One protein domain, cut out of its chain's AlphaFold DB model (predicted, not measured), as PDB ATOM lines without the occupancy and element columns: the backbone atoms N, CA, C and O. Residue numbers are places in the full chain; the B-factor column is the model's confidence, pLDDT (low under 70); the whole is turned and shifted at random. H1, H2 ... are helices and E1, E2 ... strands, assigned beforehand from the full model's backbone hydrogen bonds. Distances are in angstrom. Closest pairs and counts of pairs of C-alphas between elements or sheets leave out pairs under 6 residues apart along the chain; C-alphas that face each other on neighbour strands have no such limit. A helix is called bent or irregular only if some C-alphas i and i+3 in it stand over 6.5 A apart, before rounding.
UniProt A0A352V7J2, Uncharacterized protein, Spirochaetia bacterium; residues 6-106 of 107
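This is residues 6 to 106 of the 107 residues of an uncharacterized protein of Spirochaetia bacterium (UniProt A0A352V7J2). Two small strand hairpins, E1 with E2 and E3 with E4, make one end of a flat model; bent helix H1 leads from them to H2, which folds back at the far end. A long loop, residues 11 to 33, joins E1 to E2. The 101 printed residues run E1 E2 E3 E4 H1 H2, both sheets antiparallel, class mixed, loose with a radius of gyration of the C-alphas of 17.7 A, spanning 52 by 41 by 18 A.

Find hairpin E1, residues 6 to 10, and E2, residues 34 to 38: N 7 and O 37 are within hydrogen-bond range, 2.8 A. Hairpin E3, residues 47 to 50, and E4, residues 53 to 56, has N 48 and O 55 at 2.8 A. The closest C-alphas of E2 and E3, Glu 38 and Asp 50, are 6.2 A apart. H1, residues 68 to 90, assigned as one helix by its hydrogen bonds, is bent, C-alphas 79 and 82 being 7.9 A apart; arms H1a, residues 68 to 79, and H1b, residues 82 to 90, stand at a steep tilt of 61 degrees. H1a's closest C-alpha pair with E1 is Gln 68 and Phe 8, 7.3 A. H2, residues 94 to 104, is only just apart from H1b, at 8.1 A. In H1a, H1b and H2 every O i to N i+4 pair is within hydrogen-bond range.

Start at C-alpha 6, (-1.338, 40.075, 24.590), where E1 begins. H1a runs 16.2 A, and H2 15.3 A to C-alpha 104 at (13.768, 17.268, 9.155).

The farthest C-alphas, Tyr 52 and Tyr 94, are 51.9 A apart. The printed part has no cut; links E1 to E2 and E4 to H1 are long. Residues 44 to 45 and 50 to 52 have pLDDT under 70.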
ATOM      1  N   LYS A   6      -1.099  41.214  23.701       89.69
ATOM      2  CA  LYS A   6      -1.338  40.075  24.590       89.69
ATOM      3  C   LYS A   6      -0.621  38.841  24.060       89.69
ATOM      4  O   LYS A   6      -0.730  38.513  22.883       89.69
ATOM      5  N   VAL A   7       0.094  38.156  24.940       89.94
ATOM      6  CA  VAL A   7       0.885  36.963  24.635       89.94
ATOM      7  C   VAL A   7       0.677  35.906  25.707       89.94
ATOM      8  O   VAL A   7       0.358  36.218  26.852       89.94
ATOM      9  N   PHE A   8       0.892  34.649  25.353       91.25
ATOM     10  CA  PHE A   8       0.897  33.554  26.311       91.25
ATOM     11  C   PHE A   8       2.316  33.314  26.804       91.25
ATOM     12  O   PHE A   8       3.232  33.125  26.001       91.25
ATOM     13  N   VAL A   9       2.501  33.309  28.119       89.81
ATOM     14  CA  VAL A   9       3.792  33.067  28.765       89.81
ATOM     15  C   VAL A   9       3.709  31.789  29.580       89.81
ATOM     16  O   VAL A   9       2.793  31.619  30.383       89.81
ATOM     17  N   PHE A  10       4.679  30.902  29.383       90.56
ATOM     18  CA  PHE A  10       4.855  29.727  30.217       90.56
ATOM     19  C   PHE A  10       5.363  30.141  31.599       90.56
ATOM     20  O   PHE A  10       6.464  30.680  31.740       90.56
ATOM     21  N   ASP A  11       4.560  29.865  32.616       88.50
ATOM     22  CA  ASP A  11       4.837  30.155  34.010       88.50
ATOM     23  C   ASP A  11       4.908  28.848  34.804       88.50
ATOM     24  O   ASP A  11       3.907  28.183  35.091       88.50
ATOM     25  N   ASP A  12       6.131  28.468  35.178       86.88
ATOM     26  CA  ASP A  12       6.349  27.243  35.933       86.88
ATOM     27  C   ASP A  12       5.909  27.350  37.398       86.88
ATOM     28  O   ASP A  12       5.928  26.344  38.101       86.88
ATOM     29  N   THR A  13       5.470  28.512  37.882       88.31
ATOM     30  CA  THR A  13       4.912  28.656  39.237       88.31
ATOM     31  C   THR A  13       3.435  28.289  39.301       88.31
ATOM     32  O   THR A  13       2.954  27.888  40.362       88.31
ATOM     33  N   VAL A  14       2.723  28.322  38.170       89.69
ATOM     34  CA  VAL A  14       1.310  27.943  38.117       89.69
ATOM     35  C   VAL A  14       1.155  26.457  38.441       89.69
ATOM     36  O   VAL A  14       1.899  25.592  37.955       89.69
ATOM     37  N   ARG A  15       0.197  26.164  39.326       91.50
ATOM     38  CA  ARG A  15      -0.137  24.822  39.809       91.50
ATOM     39  C   ARG A  15      -1.639  24.599  39.662       91.50
ATOM     40  O   ARG A  15      -2.424  25.110  40.451       91.50
ATOM     41  N   GLN A  16      -2.024  23.812  38.664       92.25
ATOM     42  CA  GLN A  16      -3.397  23.351  38.468       92.25
ATOM     43  C   GLN A  16      -3.382  21.827  38.379       92.25
ATOM     44  O   GLN A  16      -2.594  21.273  37.624       92.25
ATOM     45  N   TYR A  17      -4.220  21.147  39.159       94.19
ATOM     46  CA  TYR A  17      -4.261  19.676  39.236       94.19
ATOM     47  C   TYR A  17      -5.564  19.083  38.689       94.19
ATOM     48  O   TYR A  17      -5.917  17.948  39.007       94.19
ATOM     49  N   HIS A  18      -6.284  19.874  37.896       94.06
ATOM     50  CA  HIS A  18      -7.486  19.457  37.188       94.06
ATOM     51  C   HIS A  18      -7.371  19.879  35.725       94.06
ATOM     52  O   HIS A  18      -6.887  20.982  35.446       94.06
ATOM     53  N   ASP A  19      -7.774  19.004  34.811       92.00
ATOM     54  CA  ASP A  19      -7.826  19.311  33.382       92.00
ATOM     55  C   ASP A  19      -9.035  20.200  33.023       92.00
ATOM     56  O   ASP A  19      -9.834  20.574  33.885       92.00
ATOM     57  N   ASP A  20      -9.172  20.535  31.738       89.44
ATOM     58  CA  ASP A  20     -10.282  21.345  31.212       89.44
ATOM     59  C   ASP A  20     -11.672  20.696  31.421       89.44
ATOM     60  O   ASP A  20     -12.690  21.378  31.330       89.44
ATOM     61  N   GLN A  21     -11.733  19.388  31.697       92.81
ATOM     62  CA  GLN A  21     -12.966  18.634  31.962       92.81
ATOM     63  C   GLN A  21     -13.243  18.474  33.467       92.81
ATOM     64  O   GLN A  21     -14.262  17.899  33.849       92.81
ATOM     65  N   GLY A  22     -12.356  18.977  34.328       92.56
ATOM     66  CA  GLY A  22     -12.448  18.846  35.780       92.56
ATOM     67  C   GLY A  22     -11.900  17.527  36.333       92.56
ATOM     68  O   GLY A  22     -12.016  17.286  37.536       92.56
ATOM     69  N   ASN A  23     -11.274  16.678  35.513       92.56
ATOM     70  CA  ASN A  23     -10.663  15.442  35.993       92.56
ATOM     71  C   ASN A  23      -9.355  15.744  36.721       92.56
ATOM     72  O   ASN A  23      -8.543  16.557  36.275       92.56
ATOM     73  N   LYS A  24      -9.111  15.036  37.826       93.31
ATOM     74  CA  LYS A  24      -7.862  15.151  38.581       93.31
ATOM     75  C   LYS A  24      -6.681  14.608  37.772       93.31
ATOM     76  O   LYS A  24      -6.726  13.486  37.271       93.31
ATOM     77  N   THR A  25      -5.592  15.367  37.715       90.50
ATOM     78  CA  THR A  25      -4.350  14.976  37.038       90.50
ATOM     79  C   THR A  25      -3.302  14.470  38.035       90.50
ATOM     80  O   THR A  25      -3.258  14.891  39.191       90.50
ATOM     81  N   VAL A  26      -2.428  13.554  37.596       86.31
ATOM     82  CA  VAL A  26      -1.331  13.003  38.428       86.31
ATOM     83  C   VAL A  26      -0.248  14.053  38.706       86.31
ATOM     84  O   VAL A  26       0.359  14.067  39.773       86.31
ATOM     85  N   GLY A  27      -0.019  14.955  37.751       85.06
ATOM     86  CA  GLY A  27       0.896  16.088  37.868       85.06
ATOM     87  C   GLY A  27       0.191  17.408  37.585       85.06
ATOM     88  O   GLY A  27      -1.003  17.433  37.298       85.06
ATOM     89  N   CYS A  28       0.932  18.515  37.645       88.06
ATOM     90  CA  CYS A  28       0.397  19.811  37.236       88.06
ATOM     91  C   CYS A  28      -0.049  19.759  35.768       88.06
ATOM     92  O   CYS A  28       0.720  19.350  34.896       88.06
ATOM     93  N   TYR A  29      -1.265  20.211  35.495       91.00
ATOM     94  CA  TYR A  29      -1.826  20.324  34.164       91.00
ATOM     95  C   TYR A  29      -0.979  21.286  33.326       91.00
ATOM     96  O   TYR A  29      -0.842  22.465  33.651       91.00
ATOM     97  N   TYR A  30      -0.356  20.763  32.270       91.12
ATOM     98  CA  TYR A  30       0.665  21.491  31.515       91.12
ATOM     99  C   TYR A  30       0.100  22.722  30.795       91.12
ATOM    100  O   TYR A  30       0.718  23.782  30.823       91.12
ATOM    101  N   LYS A  31      -1.108  22.616  30.224       91.88
ATOM    102  CA  LYS A  31      -1.788  23.724  29.531       91.88
ATOM    103  C   LYS A  31      -2.039  24.924  30.447       91.88
ATOM    104  O   LYS A  31      -1.886  26.059  30.013       91.88
ATOM    105  N   ALA A  32      -2.339  24.682  31.722       91.62
ATOM    106  CA  ALA A  32      -2.574  25.745  32.698       91.62
ATOM    107  C   ALA A  32      -1.354  26.645  32.937       91.62
ATOM    108  O   ALA A  32      -1.496  27.764  33.419       91.62
ATOM    109  N   LYS A  33      -0.146  26.172  32.608       92.06
ATOM    110  CA  LYS A  33       1.081  26.958  32.758       92.06
ATOM    111  C   LYS A  33       1.197  28.078  31.726       92.06
ATOM    112  O   LYS A  33       2.051  28.936  31.892       92.06
ATOM    113  N   PHE A  34       0.377  28.097  30.675       92.81
ATOM    114  CA  PHE A  34       0.379  29.166  29.679       92.81
ATOM    115  C   PHE A  34      -0.612  30.254  30.082       92.81
ATOM    116  O   PHE A  34      -1.819  30.127  29.889       92.81
ATOM    117  N   VAL A  35      -0.088  31.335  30.650       91.00
ATOM    118  CA  VAL A  35      -0.890  32.449  31.161       91.00
ATOM    119  C   VAL A  35      -0.924  33.566  30.129       91.00
ATOM    120  O   VAL A  35       0.114  33.926  29.573       91.00
ATOM    121  N   LEU A  36      -2.107  34.131  29.888       90.94
ATOM    122  CA  LEU A  36      -2.253  35.308  29.040       90.94
ATOM    123  C   LEU A  36      -1.746  36.544  29.782       90.94
ATOM    124  O   LEU A  36      -2.220  36.861  30.874       90.94
ATOM    125  N   LYS A  37      -0.796  37.246  29.175       87.88
ATOM    126  CA  LYS A  37      -0.122  38.402  29.754       87.88
ATOM    127  C   LYS A  37       0.026  39.516  28.729       87.88
ATOM    128  O   LYS A  37       0.026  39.265  27.527       87.88
ATOM    129  N   GLU A  38       0.126  40.750  29.201       89.31
ATOM    130  CA  GLU A  38       0.288  41.925  28.345       89.31
ATOM    131  C   GLU A  38       1.746  42.382  28.351       89.31
ATOM    132  O   GLU A  38       2.384  42.457  29.403       89.31
ATOM    133  N   ILE A  39       2.280  42.709  27.176       87.12
ATOM    134  CA  ILE A  39       3.617  43.288  27.071       87.12
ATOM    135  C   ILE A  39       3.563  44.734  27.561       87.12
ATOM    136  O   ILE A  39       3.119  45.629  26.842       87.12
ATOM    137  N   THR A  40       4.075  44.979  28.763       87.00
ATOM    138  CA  THR A  40       4.085  46.316  29.377       87.00
ATOM    139  C   THR A  40       5.314  47.137  28.998       87.00
ATOM    140  O   THR A  40       5.363  48.343  29.228       87.00
ATOM    141  N   GLY A  41       6.326  46.506  28.402       84.62
ATOM    142  CA  GLY A  41       7.531  47.195  27.968       84.62
ATOM    143  C   GLY A  41       8.505  46.289  27.233       84.62
ATOM    144  O   GLY A  41       8.370  45.068  27.196       84.62
ATOM    145  N   GLU A  42       9.528  46.894  26.647       82.75
ATOM    146  CA  GLU A  42      10.540  46.179  25.881       82.75
ATOM    147  C   GLU A  42      11.891  46.875  26.054       82.75
ATOM    148  O   GLU A  42      12.001  48.098  25.990       82.75
ATOM    149  N   THR A  43      12.949  46.096  26.263       78.69
ATOM    150  CA  THR A  43      14.317  46.623  26.162       78.69
ATOM    151  C   THR A  43      14.781  46.535  24.712       78.69
ATOM    152  O   THR A  43      14.475  45.560  24.020       78.69
ATOM    153  N   LYS A  44      15.576  47.512  24.252       69.19
ATOM    154  CA  LYS A  44      16.044  47.607  22.855       69.19
ATOM    155  C   LYS A  44      16.540  46.277  22.274       69.19
ATOM    156  O   LYS A  44      16.221  45.961  21.137       69.19
ATOM    157  N   GLN A  45      17.268  45.475  23.052       66.81
ATOM    158  CA  GLN A  45      17.958  44.297  22.519       66.81
ATOM    159  C   GLN A  45      17.407  42.952  23.004       66.81
ATOM    160  O   GLN A  45      17.259  42.049  22.188       66.81
ATOM    161  N   SER A  46      17.077  42.792  24.290       71.06
ATOM    162  CA  SER A  46      17.166  41.437  24.868       71.06
ATOM    163  C   SER A  46      15.924  40.936  25.591       71.06
ATOM    164  O   SER A  46      15.765  39.723  25.704       71.06
ATOM    165  N   TYR A  47      15.043  41.820  26.058       76.50
ATOM    166  CA  TYR A  47      13.939  41.458  26.954       76.50
ATOM    167  C   TYR A  47      12.604  42.089  26.568       76.50
ATOM    168  O   TYR A  47      12.570  43.255  26.170       76.50
ATOM    169  N   ILE A  48      11.544  41.320  26.788       78.62
ATOM    170  CA  ILE A  48      10.148  41.740  26.888       78.62
ATOM    171  C   ILE A  48       9.811  41.833  28.383       78.62
ATOM    172  O   ILE A  48      10.249  40.989  29.173       78.62
ATOM    173  N   LEU A  49       9.097  42.887  28.770       71.75
ATOM    174  CA  LEU A  49       8.605  43.101  30.125       71.75
ATOM    175  C   LEU A  49       7.143  42.683  30.205       71.75
ATOM    176  O   LEU A  49       6.326  43.070  29.373       71.75
ATOM    177  N   ASP A  50       6.849  41.916  31.240       69.81
ATOM    178  CA  ASP A  50       5.517  41.461  31.600       69.81
ATOM    179  C   ASP A  50       5.297  41.818  33.077       69.81
ATOM    180  O   ASP A  50       5.609  41.025  33.969       69.81
ATOM    181  N   GLY A  51       4.886  43.067  33.331       66.62
ATOM    182  CA  GLY A  51       4.575  43.624  34.657       66.62
ATOM    183  C   GLY A  51       5.743  43.633  35.656       66.62
ATOM    184  O   GLY A  51       6.306  44.683  35.958       66.62
ATOM    185  N   TYR A  52       6.115  42.454  36.150       66.00
ATOM    186  CA  TYR A  52       7.157  42.196  37.147       66.00
ATOM    187  C   TYR A  52       8.282  41.284  36.629       66.00
ATOM    188  O   TYR A  52       9.316  41.140  37.283       66.00
ATOM    189  N   SER A  53       8.111  40.681  35.449       70.88
ATOM    190  CA  SER A  53       9.018  39.673  34.890       70.88
ATOM    191  C   SER A  53       9.759  40.190  33.656       70.88
ATOM    192  O   SER A  53       9.207  40.909  32.823       70.88
ATOM    193  N   LYS A  54      11.025  39.780  33.512       77.75
ATOM    194  CA  LYS A  54      11.833  39.989  32.302       77.75
ATOM    195  C   LYS A  54      11.961  38.672  31.557       77.75
ATOM    196  O   LYS A  54      12.617  37.758  32.055       77.75
ATOM    197  N   VAL A  55      11.421  38.593  30.346       76.69
ATOM    198  CA  VAL A  55      11.559  37.403  29.497       76.69
ATOM    199  C   VAL A  55      12.448  37.722  28.307       76.69
ATOM    200  O   VAL A  55      12.307  38.765  27.672       76.69
ATOM    201  N   LYS A  56      13.415  36.854  28.011       82.62
ATOM    202  CA  LYS A  56      14.360  37.093  26.918       82.62
ATOM    203  C   LYS A  56      13.665  36.917  25.565       82.62
ATOM    204  O   LYS A  56      13.011  35.904  25.344       82.62
ATOM    205  N   LYS A  57      13.889  37.835  24.618       80.25
ATOM    206  CA  LYS A  57      13.316  37.763  23.256       80.25
ATOM    207  C   LYS A  57      13.686  36.472  22.516       80.25
ATOM    208  O   LYS A  57      12.886  35.947  21.757       80.25
ATOM    209  N   LYS A  58      14.876  35.920  22.780       82.81
ATOM    210  CA  LYS A  58      15.331  34.642  22.198       82.81
ATOM    211  C   LYS A  58      14.508  33.418  22.624       82.81
ATOM    212  O   LYS A  58      14.726  32.328  22.107       82.81
ATOM    213  N   GLU A  59      13.644  33.580  23.621       82.38
ATOM    214  CA  GLU A  59      12.799  32.522  24.170       82.38
ATOM    215  C   GLU A  59      11.369  32.562  23.586       82.38
ATOM    216  O   GLU A  59      10.506  31.767  23.969       82.38
ATOM    217  N   ILE A  60      11.111  33.478  22.640       82.31
ATOM    218  CA  ILE A  60       9.904  33.465  21.807       82.31
ATOM    219  C   ILE A  60       9.841  32.134  21.044       82.31
ATOM    220  O   ILE A  60      10.848  31.664  20.516       82.31
ATOM    221  N   GLY A  61       8.662  31.510  21.030       78.38
ATOM    222  CA  GLY A  61       8.430  30.177  20.470       78.38
ATOM    223  C   GLY A  61       8.864  29.023  21.382       78.38
ATOM    224  O   GLY A  61       8.667  27.868  21.020       78.38
ATOM    225  N   LYS A  62       9.445  29.312  22.557       82.69
ATOM    226  CA  LYS A  62       9.810  28.303  23.569       82.69
ATOM    227  C   LYS A  62       8.985  28.439  24.842       82.69
ATOM    228  O   LYS A  62       8.459  27.454  25.345       82.69
ATOM    229  N   ILE A  63       8.893  29.663  25.357       86.06
ATOM    230  CA  ILE A  63       8.138  29.999  26.577       86.06
ATOM    231  C   ILE A  63       7.222  31.212  26.388       86.06
ATOM    232  O   ILE A  63       6.422  31.482  27.274       86.06
ATOM    233  N   ILE A  64       7.321  31.946  25.273       88.50
ATOM    234  CA  ILE A  64       6.370  33.009  24.910       88.50
ATOM    235  C   ILE A  64       5.766  32.702  23.546       88.50
ATOM    236  O   ILE A  64       6.503  32.457  22.589       88.50
ATOM    237  N   PHE A  65       4.447  32.795  23.449       90.31
ATOM    238  CA  PHE A  65       3.674  32.484  22.254       90.31
ATOM    239  C   PHE A  65       2.732  33.646  21.930       90.31
ATOM    240  O   PHE A  65       2.102  34.214  22.822       90.31
ATOM    241  N   ALA A  66       2.665  34.037  20.654       87.62
ATOM    242  CA  ALA A  66       1.831  35.161  20.220       87.62
ATOM    243  C   ALA A  66       0.346  34.796  20.168       87.62
ATOM    244  O   ALA A  66      -0.508  35.659  20.345       87.62
ATOM    245  N   THR A  67       0.043  33.527  19.902       90.31
ATOM    246  CA  THR A  67      -1.316  33.056  19.648       90.31
ATOM    247  C   THR A  67      -1.629  31.819  20.481       90.31
ATOM    248  O   THR A  67      -0.728  31.074  20.872       90.31
ATOM    249  N   GLN A  68      -2.921  31.583  20.728       91.69
ATOM    250  CA  GLN A  68      -3.387  30.334  21.338       91.69
ATOM    251  C   GLN A  68      -3.063  29.129  20.443       91.69
ATOM    252  O   GLN A  68      -2.726  28.065  20.945       91.69
ATOM    253  N   GLU A  69      -3.100  29.308  19.120       93.94
ATOM    254  CA  GLU A  69      -2.768  28.256  18.159       93.94
ATOM    255  C   GLU A  69      -1.329  27.750  18.341       93.94
ATOM    256  O   GLU A  69      -1.085  26.543  18.331       93.94
ATOM    257  N   ASP A  70      -0.369  28.653  18.561       92.25
ATOM    258  CA  ASP A  70       1.023  28.266  18.804       92.25
ATOM    259  C   ASP A  70       1.191  27.545  20.150       92.25
ATOM    260  O   ASP A  70       1.966  26.591  20.249       92.25
ATOM    261  N   VAL A  71       0.434  27.961  21.173       93.00
ATOM    262  CA  VAL A  71       0.375  27.264  22.467       93.00
ATOM    263  C   VAL A  71      -0.157  25.845  22.283       93.00
ATOM    264  O   VAL A  71       0.447  24.895  22.780       93.00
ATOM    265  N   ASP A  72      -1.245  25.676  21.535       94.06
ATOM    266  CA  ASP A  72      -1.869  24.372  21.305       94.06
ATOM    267  C   ASP A  72      -0.940  23.436  20.519       94.06
ATOM    268  O   ASP A  72      -0.782  22.267  20.889       94.06
ATOM    269  N   LYS A  73      -0.246  23.954  19.493       93.94
ATOM    270  CA  LYS A  73       0.803  23.219  18.764       93.94
ATOM    271  C   LYS A  73       1.916  22.764  19.705       93.94
ATOM    272  O   LYS A  73       2.301  21.593  19.684       93.94
ATOM    273  N   HIS A  74       2.410  23.661  20.557       93.62
ATOM    274  CA  HIS A  74       3.473  23.353  21.514       93.62
ATOM    275  C   HIS A  74       3.041  22.301  22.544       93.62
ATOM    276  O   HIS A  74       3.773  21.342  22.798       93.62
ATOM    277  N   ILE A  75       1.829  22.421  23.092       93.19
ATOM    278  CA  ILE A  75       1.249  21.438  24.021       93.19
ATOM    279  C   ILE A  75       1.101  20.076  23.344       93.19
ATOM    280  O   ILE A  75       1.411  19.052  23.957       93.19
ATOM    281  N   TRP A  76       0.651  20.037  22.089       93.56
ATOM    282  CA  TRP A  76       0.522  18.783  21.354       93.56
ATOM    283  C   TRP A  76       1.878  18.094  21.188       93.56
ATOM    284  O   TRP A  76       1.989  16.900  21.478       93.56
ATOM    285  N   VAL A  77       2.919  18.838  20.799       92.19
ATOM    286  CA  VAL A  77       4.285  18.298  20.699       92.19
ATOM    287  C   VAL A  77       4.747  17.786  22.061       92.19
ATOM    288  O   VAL A  77       5.184  16.641  22.161       92.19
ATOM    289  N   TYR A  78       4.585  18.574  23.127       91.06
ATOM    290  CA  TYR A  78       4.961  18.170  24.482       91.06
ATOM    291  C   TYR A  78       4.247  16.887  24.935       91.06
ATOM    292  O   TYR A  78       4.880  15.983  25.469       91.06
ATOM    293  N   ASN A  79       2.950  16.742  24.671       90.56
ATOM    294  CA  ASN A  79       2.200  15.551  25.077       90.56
ATOM    295  C   ASN A  79       2.557  14.301  24.257       90.56
ATOM    296  O   ASN A  79       2.359  13.180  24.729       90.56
ATOM    297  N   ASN A  80       3.073  14.472  23.036       92.75
ATOM    298  CA  ASN A  80       3.328  13.368  22.112       92.75
ATOM    299  C   ASN A  80       4.817  13.076  21.872       92.75
ATOM    300  O   ASN A  80       5.113  12.061  21.251       92.75
ATOM    301  N   HIS A  81       5.758  13.890  22.364       90.94
ATOM    302  CA  HIS A  81       7.178  13.788  21.990       90.94
ATOM    303  C   HIS A  81       7.802  12.404  22.231       90.94
ATOM    304  O   HIS A  81       8.549  11.924  21.380       90.94
ATOM    305  N   TYR A  82       7.460  11.726  23.334       91.56
ATOM    306  CA  TYR A  82       7.926  10.359  23.585       91.56
ATOM    307  C   TYR A  82       7.399   9.378  22.536       91.56
ATOM    308  O   TYR A  82       8.183   8.651  21.932       91.56
ATOM    309  N   LYS A  83       6.089   9.416  22.262       92.38
ATOM    310  CA  LYS A  83       5.450   8.556  21.256       92.38
ATOM    311  C   LYS A  83       6.004   8.827  19.865       92.38
ATOM    312  O   LYS A  83       6.322   7.887  19.154       92.38
ATOM    313  N   ILE A  84       6.174  10.098  19.499       90.44
ATOM    314  CA  ILE A  84       6.778  10.504  18.225       90.44
ATOM    315  C   ILE A  84       8.185   9.915  18.113       90.44
ATOM    316  O   ILE A  84       8.505   9.288  17.106       90.44
ATOM    317  N   GLY A  85       9.008  10.064  19.154       90.25
ATOM    318  CA  GLY A  85      10.356   9.501  19.182       90.25
ATOM    319  C   GLY A  85      10.367   7.980  19.018       90.25
ATOM    320  O   GLY A  85      11.171   7.455  18.248       90.25
ATOM    321  N   GLU A  86       9.471   7.265  19.700       93.25
ATOM    322  CA  GLU A  86       9.325   5.811  19.559       93.25
ATOM    323  C   GLU A  86       8.830   5.401  18.170       93.25
ATOM    324  O   GLU A  86       9.389   4.487  17.568       93.25
ATOM    325  N   TRP A  87       7.828   6.092  17.626       91.50
ATOM    326  CA  TRP A  87       7.285   5.818  16.299       91.50
ATOM    327  C   TRP A  87       8.333   6.009  15.218       91.50
ATOM    328  O   TRP A  87       8.498   5.123  14.386       91.50
ATOM    329  N   VAL A  88       9.078   7.117  15.267       90.88
ATOM    330  CA  VAL A  88      10.162   7.400  14.319       90.88
ATOM    331  C   VAL A  88      11.246   6.328  14.414       90.88
ATOM    332  O   VAL A  88      11.633   5.773  13.390       90.88
ATOM    333  N   LYS A  89      11.688   5.965  15.626       92.19
ATOM    334  CA  LYS A  89      12.662   4.874  15.828       92.19
ATOM    335  C   LYS A  89      12.150   3.513  15.347       92.19
ATOM    336  O   LYS A  89      12.947   2.664  14.963       92.19
ATOM    337  N   GLY A  90      10.839   3.289  15.408       92.81
ATOM    338  CA  GLY A  90      10.194   2.049  14.989       92.81
ATOM    339  C   GLY A  90       9.986   1.913  13.478       92.81
ATOM    340  O   GLY A  90       9.686   0.809  13.017       92.81
ATOM    341  N   VAL A  91      10.142   2.985  12.690       94.12
ATOM    342  CA  VAL A  91      10.019   2.913  11.227       94.12
ATOM    343  C   VAL A  91      11.189   2.112  10.652       94.12
ATOM    344  O   VAL A  91      12.344   2.503  10.773       94.12
ATOM    345  N   LYS A  92      10.881   0.992   9.991       94.19
ATOM    346  CA  LYS A  92      11.867   0.150   9.279       94.19
ATOM    347  C   LYS A  92      11.828   0.311   7.760       94.19
ATOM    348  O   LYS A  92      12.681  -0.220   7.061       94.19
ATOM    349  N   ASP A  93      10.807   0.995   7.262       96.88
ATOM    350  CA  ASP A  93      10.601   1.221   5.840       96.88
ATOM    351  C   ASP A  93      11.540   2.326   5.339       96.88
ATOM    352  O   ASP A  93      11.532   3.441   5.865       96.88
ATOM    353  N   TYR A  94      12.366   1.995   4.349       93.62
ATOM    354  CA  TYR A  94      13.395   2.891   3.823       93.62
ATOM    355  C   TYR A  94      12.804   4.172   3.217       93.62
ATOM    356  O   TYR A  94      13.293   5.265   3.505       93.62
ATOM    357  N   ASP A  95      11.736   4.060   2.424       96.06
ATOM    358  CA  ASP A  95      11.143   5.211   1.741       96.06
ATOM    359  C   ASP A  95      10.508   6.180   2.743       96.06
ATOM    360  O   ASP A  95      10.684   7.396   2.636       96.06
ATOM    361  N   LYS A  96       9.849   5.658   3.783       94.69
ATOM    362  CA  LYS A  96       9.335   6.474   4.892       94.69
ATOM    363  C   LYS A  96      10.452   7.154   5.675       94.69
ATOM    364  O   LYS A  96      10.309   8.324   6.023       94.69
ATOM    365  N   LEU A  97      11.562   6.464   5.945       93.94
ATOM    366  CA  LEU A  97      12.715   7.076   6.616       93.94
ATOM    367  C   LEU A  97      13.303   8.220   5.783       93.94
ATOM    368  O   LEU A  97      13.583   9.282   6.333       93.94
ATOM    369  N   LYS A  98      13.403   8.046   4.464       94.56
ATOM    370  CA  LYS A  98      13.875   9.085   3.541       94.56
ATOM    371  C   LYS A  98      12.936  10.293   3.488       94.56
ATOM    372  O   LYS A  98      13.394  11.432   3.426       94.56
ATOM    373  N   GLN A  99      11.622  10.071   3.551       93.25
ATOM    374  CA  GLN A  99      10.644  11.157   3.663       93.25
ATOM    375  C   GLN A  99      10.794  11.925   4.983       93.25
ATOM    376  O   GLN A  99      10.796  13.154   4.972       93.25
ATOM    377  N   ILE A 100      10.954  11.221   6.110       91.19
ATOM    378  CA  ILE A 100      11.175  11.847   7.422       91.19
ATOM    379  C   ILE A 100      12.473  12.663   7.413       91.19
ATOM    380  O   ILE A 100      12.462  13.818   7.834       91.19
ATOM    381  N   GLU A 101      13.568  12.103   6.895       93.12
ATOM    382  CA  GLU A 101      14.847  12.803   6.738       93.12
ATOM    383  C   GLU A 101      14.681  14.097   5.930       93.12
ATOM    384  O   GLU A 101      15.111  15.162   6.375       93.12
ATOM    385  N   ALA A 102      14.013  14.026   4.775       93.12
ATOM    386  CA  ALA A 102      13.789  15.183   3.916       93.12
ATOM    387  C   ALA A 102      12.960  16.282   4.600       93.12
ATOM    388  O   ALA A 102      13.173  17.460   4.329       93.12
ATOM    389  N   ILE A 103      12.024  15.927   5.485       90.31
ATOM    390  CA  ILE A 103      11.245  16.906   6.259       90.31
ATOM    391  C   ILE A 103      12.114  17.559   7.342       90.31
ATOM    392  O   ILE A 103      12.033  18.768   7.547       90.31
ATOM    393  N   VAL A 104      12.945  16.777   8.037       87.25
ATOM    394  CA  VAL A 104      13.768  17.268   9.155       87.25
ATOM    395  C   VAL A 104      14.924  18.149   8.671       87.25
ATOM    396  O   VAL A 104      15.205  19.165   9.304       87.25
ATOM    397  N   ASN A 105      15.556  17.794   7.550       85.81
ATOM    398  CA  ASN A 105      16.762  18.456   7.037       85.81
ATOM    399  C   ASN A 105      16.496  19.613   6.052       85.81
ATOM    400  O   ASN A 105      17.450  20.216   5.573       85.81
ATOM    401  N   ASN A 106      15.236  19.932   5.730       70.38
ATOM    402  CA  ASN A 106      14.873  21.075   4.872       70.38
ATOM    403  C   ASN A 106      14.613  22.388   5.649       70.38
ATOM    404  O   ASN A 106      14.008  23.309   5.101       70.38
TER     405      ASN A 106